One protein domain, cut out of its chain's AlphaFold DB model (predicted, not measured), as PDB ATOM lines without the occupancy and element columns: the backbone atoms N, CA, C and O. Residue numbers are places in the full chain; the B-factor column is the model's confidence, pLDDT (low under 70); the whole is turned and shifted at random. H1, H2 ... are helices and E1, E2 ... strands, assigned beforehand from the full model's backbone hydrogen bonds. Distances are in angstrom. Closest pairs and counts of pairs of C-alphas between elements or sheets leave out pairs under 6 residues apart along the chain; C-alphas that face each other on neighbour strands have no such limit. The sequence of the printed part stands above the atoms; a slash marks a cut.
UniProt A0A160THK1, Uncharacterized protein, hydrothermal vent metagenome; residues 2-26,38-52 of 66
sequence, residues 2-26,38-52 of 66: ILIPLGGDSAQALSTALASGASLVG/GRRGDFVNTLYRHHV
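What this domain is: This is residues 2 to 26 and 38 to 52 of the 66 residues of an uncharacterized protein of hydrothermal vent metagenome (UniProt A0A160THK1). Two helices, H1 and the shorter H2, pack on each other and run opposite ways, and two short strands that do not form a sheet together lie at different places beside H1. The printed part begins with E1, whose last residue, Pro 5, comes near Ala 13 of H1, and after H1 it folds back into E2, where Leu 24 comes near Leu 18 of that helix. The printed part has 40 residues, with two named strands and two named helices in the order E1, H1, E2, H2, and the class is mixed, helices and strands. It is compact, with a radius of gyration of the C-alphas of 9.0 A, and rounded, spanning 23 by 21 by 15 A along its three main axes.

How they stand to each other: Start from H1, residues 10 to 19, the longest helix. Look next at H2, residues 44 to 49, which touches H1: their closest C-alphas, those of Ala 13 and Leu 47, are 6.3 A apart. The two helices run opposite ways at a shallow tilt of 34 degrees, only just short of steep. Turn to E1, residues 2 to 5, where the C-alpha of Pro 5 comes within 7.5 A of that of Ala 13, the closest pair between E1 and H1. For E2, residues 23 to 26, the closest pair with H1 is the C-alphas of Leu 18 and Leu 24, also 7.5 A apart. E1 is apart from both E2 and H2, and E2 is apart from H2. Each strand pairs with no named strand. In H1 and H2, every backbone O i to N i+4 pair is within hydrogen-bond range.

Where its parts are: Find C-alpha 10 of H1 at (167.543, 235.165, 181.131); from there the helix runs 14.3 A to C-alpha 19 at (165.247, 245.400, 171.394). E1 begins with C-alpha 2 at (176.200, 242.705, 183.117) and measures 9.9 A from first to last C-alpha. E2 measures 9.2 A. H2 measures 8.8 A and ends with C-alpha 49 at (160.380, 244.866, 186.523).

The domain as a whole: The two C-alphas farthest apart are those of Gly 7 and Gly 21, 23.6 A. Residues 27 to 37 are not printed, and the gap from C-alpha 26 to C-alpha 38 is 13.1 A; the link from E2 to H2 runs across this cut. The links from E1 to H1 and from H1 to E2 are tight. In this predicted model the mean pLDDT of the printed part is 89.0, and one printed residue, Gly 8, is under 70.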
ATOM      1  N   ILE A   2     176.669 244.086 182.929       91.81
ATOM      2  CA  ILE A   2     176.200 242.705 183.117       91.81
ATOM      3  C   ILE A   2     174.731 242.694 183.547       91.81
ATOM      4  O   ILE A   2     174.327 243.490 184.396       91.81
ATOM      5  N   LEU A   3     173.952 241.791 182.953       92.06
ATOM      6  CA  LEU A   3     172.586 241.458 183.345       92.06
ATOM      7  C   LEU A   3     172.602 240.166 184.156       92.06
ATOM      8  O   LEU A   3     173.092 239.148 183.671       92.06
ATOM      9  N   ILE A   4     172.059 240.202 185.369       92.44
ATOM     10  CA  ILE A   4     171.979 239.058 186.279       92.44
ATOM     11  C   ILE A   4     170.499 238.789 186.577       92.44
ATOM     12  O   ILE A   4     169.874 239.582 187.285       92.44
ATOM     13  N   PRO A   5     169.908 237.711 186.046       90.56
ATOM     14  CA  PRO A   5     168.542 237.333 186.386       90.56
ATOM     15  C   PRO A   5     168.485 236.808 187.829       90.56
ATOM     16  O   PRO A   5     169.269 235.940 188.209       90.56
ATOM     17  N   LEU A   6     167.559 237.324 188.642       88.44
ATOM     18  CA  LEU A   6     167.372 236.921 190.048       88.44
ATOM     19  C   LEU A   6     166.232 235.907 190.249       88.44
ATOM     20  O   LEU A   6     165.897 235.569 191.380       88.44
ATOM     21  N   GLY A   7     165.616 235.450 189.162       76.12
ATOM     22  CA  GLY A   7     164.435 234.581 189.195       76.12
ATOM     23  C   GLY A   7     163.578 234.623 187.925       76.12
ATOM     24  O   GLY A   7     162.623 233.862 187.823       76.12
ATOM     25  N   GLY A   8     163.907 235.498 186.965       68.56
ATOM     26  CA  GLY A   8     163.261 235.576 185.649       68.56
ATOM     27  C   GLY A   8     164.004 234.818 184.541       68.56
ATOM     28  O   GLY A   8     165.125 234.345 184.730       68.56
ATOM     29  N   ASP A   9     163.382 234.739 183.363       80.81
ATOM     30  CA  ASP A   9     163.987 234.151 182.168       80.81
ATOM     31  C   ASP A   9     165.103 235.055 181.611       80.81
ATOM     32  O   ASP A   9     164.874 236.163 181.114       80.81
ATOM     33  N   SER A  10     166.334 234.545 181.682       82.06
ATOM     34  CA  SER A  10     167.543 235.165 181.131       82.06
ATOM     35  C   SER A  10     167.390 235.544 179.652       82.06
ATOM     36  O   SER A  10     167.927 236.563 179.213       82.06
ATOM     37  N   ALA A  11     166.650 234.741 178.879       87.56
ATOM     38  CA  ALA A  11     166.409 234.995 177.467       87.56
ATOM     39  C   ALA A  11     165.524 236.230 177.274       87.56
ATOM     40  O   ALA A  11     165.864 237.101 176.478       87.56
ATOM     41  N   GLN A  12     164.453 236.370 178.059       87.06
ATOM     42  CA  GLN A  12     163.575 237.541 178.010       87.06
ATOM     43  C   GLN A  12     164.318 238.832 178.391       87.06
ATOM     44  O   GLN A  12     164.131 239.875 177.754       87.06
ATOM     45  N   ALA A  13     165.190 238.762 179.401       86.25
ATOM     46  CA  ALA A  13     166.051 239.874 179.800       86.25
ATOM     47  C   ALA A  13     166.971 240.320 178.655       86.25
ATOM     48  O   ALA A  13     167.052 241.509 178.337       86.25
ATOM     49  N   LEU A  14     167.626 239.360 177.999       91.06
ATOM     50  CA  LEU A  14     168.484 239.626 176.852       91.06
ATOM     51  C   LEU A  14     167.681 240.199 175.677       91.06
ATOM     52  O   LEU A  14     168.059 241.238 175.147       91.06
ATOM     53  N   SER A  15     166.551 239.592 175.309       91.94
ATOM     54  CA  SER A  15     165.687 240.082 174.225       91.94
ATOM     55  C   SER A  15     165.229 241.521 174.454       91.94
ATOM     56  O   SER A  15     165.253 242.325 173.526       91.94
ATOM     57  N   THR A  16     164.872 241.873 175.692       89.62
ATOM     58  CA  THR A  16     164.484 243.243 176.064       89.62
ATOM     59  C   THR A  16     165.633 244.231 175.867       89.62
ATOM     60  O   THR A  16     165.434 245.316 175.316       89.62
ATOM     61  N   ALA A  17     166.844 243.864 176.297       91.06
ATOM     62  CA  ALA A  17     168.021 244.707 176.127       91.06
ATOM     63  C   ALA A  17     168.369 244.896 174.640       91.06
ATOM     64  O   ALA A  17     168.583 246.026 174.205       91.06
ATOM     65  N   LEU A  18     168.355 243.816 173.851       93.69
ATOM     66  CA  LEU A  18     168.628 243.857 172.409       93.69
ATOM     67  C   LEU A  18     167.601 244.715 171.657       93.69
ATOM     68  O   LEU A  18     167.978 245.547 170.836       93.69
ATOM     69  N   ALA A  19     166.311 244.579 171.979       93.44
ATOM     70  CA  ALA A  19     165.247 245.400 171.394       93.44
ATOM     71  C   ALA A  19     165.399 246.900 171.711       93.44
ATOM     72  O   ALA A  19     164.886 247.740 170.978       93.44
ATOM     73  N   SER A  20     166.123 247.232 172.783       90.06
ATOM     74  CA  SER A  20     166.403 248.604 173.216       90.06
ATOM     75  C   SER A  20     167.752 249.133 172.702       90.06
ATOM     76  O   SER A  20     168.219 250.168 173.166       90.06
ATOM     77  N   GLY A  21     168.400 248.425 171.767       90.12
ATOM     78  CA  GLY A  21     169.657 248.847 171.143       90.12
ATOM     79  C   GLY A  21     170.931 248.386 171.854       90.12
ATOM     80  O   GLY A  21     172.016 248.842 171.500       90.12
ATOM     81  N   ALA A  22     170.838 247.491 172.842       93.56
ATOM     82  CA  ALA A  22     172.022 246.851 173.408       93.56
ATOM     83  C   ALA A  22     172.608 245.797 172.452       93.56
ATOM     84  O   ALA A  22     171.899 245.219 171.629       93.56
ATOM     85  N   SER A  23     173.892 245.489 172.615       92.44
ATOM     86  CA  SER A  23     174.592 244.410 171.917       92.44
ATOM     87  C   SER A  23     175.085 243.359 172.909       92.44
ATOM     88  O   SER A  23     175.562 243.695 173.992       92.44
ATOM     89  N   LEU A  24     174.981 242.077 172.557       92.12
ATOM     90  CA  LEU A  24     175.518 240.988 173.373       92.12
ATOM     91  C   LEU A  24     177.038 240.907 173.199       92.12
ATOM     92  O   LEU A  24     177.526 240.659 172.102       92.12
ATOM     93  N   VAL A  25     177.775 241.044 174.300       91.00
ATOM     94  CA  VAL A  25     179.233 240.845 174.341       91.00
ATOM     95  C   VAL A  25     179.563 239.379 174.620       91.00
ATOM     96  O   VAL A  25     180.470 238.815 174.018       91.00
ATOM     97  N   GLY A  26     178.819 238.734 175.523       89.06
ATOM     98  CA  GLY A  26     179.052 237.333 175.857       89.06
ATOM     99  C   GLY A  26     178.339 236.869 177.119       89.06
ATOM    100  O   GLY A  26     177.446 237.536 177.647       89.06
ATOM    101  N   GLY A  38     175.726 248.846 175.730       89.50
ATOM    102  CA  GLY A  38     174.511 249.649 175.563       89.50
ATOM    103  C   GLY A  38     174.317 250.701 176.650       89.50
ATOM    104  O   GLY A  38     175.074 250.782 177.621       89.50
ATOM    105  N   ARG A  39     173.271 251.522 176.514       90.38
ATOM    106  CA  ARG A  39     172.997 252.628 177.435       90.38
ATOM    107  C   ARG A  39     171.948 252.230 178.469       90.38
ATOM    108  O   ARG A  39     170.790 251.998 178.155       90.38
ATOM    109  N   ARG A  40     172.346 252.212 179.747       90.25
ATOM    110  CA  ARG A  40     171.497 251.771 180.873       90.25
ATOM    111  C   ARG A  40     170.108 252.418 180.892       90.25
ATOM    112  O   ARG A  40     169.131 251.749 181.213       90.25
ATOM    113  N   GLY A  41     170.036 253.716 180.591       91.38
ATOM    114  CA  GLY A  41     168.790 254.488 180.632       91.38
ATOM    115  C   GLY A  41     167.687 253.935 179.728       91.38
ATOM    116  O   GLY A  41     166.517 254.097 180.057       91.38
ATOM    117  N   ASP A  42     168.054 253.218 178.668       91.50
ATOM    118  CA  ASP A  42     167.122 252.797 177.626       91.50
ATOM    119  C   ASP A  42     166.280 251.582 178.063       91.50
ATOM    120  O   ASP A  42     165.183 251.370 177.556       91.50
ATOM    121  N   PHE A  43     166.750 250.803 179.049       88.62
ATOM    122  CA  PHE A  43     166.109 249.541 179.454       88.62
ATOM    123  C   PHE A  43     166.123 249.248 180.966       88.62
ATOM    124  O   PHE A  43     165.594 248.220 181.396       88.62
ATOM    125  N   VAL A  44     166.673 250.137 181.807       90.75
ATOM    126  CA  VAL A  44     166.795 249.903 183.263       90.75
ATOM    127  C   VAL A  44     165.470 249.619 183.961       90.75
ATOM    128  O   VAL A  44     165.387 248.674 184.743       90.75
ATOM    129  N   ASN A  45     164.426 250.384 183.650       90.56
ATOM    130  CA  ASN A  45     163.125 250.225 184.298       90.56
ATOM    131  C   ASN A  45     162.436 248.921 183.885       90.56
ATOM    132  O   ASN A  45     161.825 248.258 184.722       90.56
ATOM    133  N   THR A  46     162.549 248.541 182.612       89.19
ATOM    134  CA  THR A  46     161.949 247.309 182.090       89.19
ATOM    135  C   THR A  46     162.637 246.090 182.689       89.19
ATOM    136  O   THR A  46     161.973 245.230 183.258       89.19
ATOM    137  N   LEU A  47     163.971 246.047 182.669       89.19
ATOM    138  CA  LEU A  47     164.732 244.932 183.236       89.19
ATOM    139  C   LEU A  47     164.527 244.790 184.751       89.19
ATOM    140  O   LEU A  47     164.385 243.672 185.243       89.19
ATOM    141  N   TYR A  48     164.408 245.899 185.485       88.88
ATOM    142  CA  TYR A  48     164.111 245.851 186.917       88.88
ATOM    143  C   TYR A  48     162.746 245.202 187.214       88.88
ATOM    144  O   TYR A  48     162.643 244.375 188.118       88.88
ATOM    145  N   ARG A  49     161.711 245.501 186.412       88.75
ATOM    146  CA  ARG A  49     160.380 244.866 186.523       88.75
ATOM    147  C   ARG A  49     160.398 243.365 186.221       88.75
ATOM    148  O   ARG A  49     159.508 242.658 186.675       88.75
ATOM    149  N   HIS A  50     161.409 242.887 185.498       86.31
ATOM    150  CA  HIS A  50     161.617 241.471 185.191       86.31
ATOM    151  C   HIS A  50     162.607 240.779 186.143       86.31
ATOM    152  O   HIS A  50     163.117 239.707 185.824       86.31
ATOM    153  N   HIS A  51     162.882 241.368 187.313       90.12
ATOM    154  CA  HIS A  51     163.802 240.814 188.314       90.12
ATOM    155  C   HIS A  51     165.230 240.603 187.779       90.12
ATOM    156  O   HIS A  51     165.903 239.632 188.125       90.12
ATOM    157  N   VAL A  52     165.703 241.521 186.931       91.56
ATOM    158  CA  VAL A  52     167.065 241.511 186.385       91.56
ATOM    159  C   VAL A  52     167.881 242.614 187.039       91.56
ATOM    160  O   VAL A  52     167.538 243.797 186.978       91.56
TER     161      VAL A  52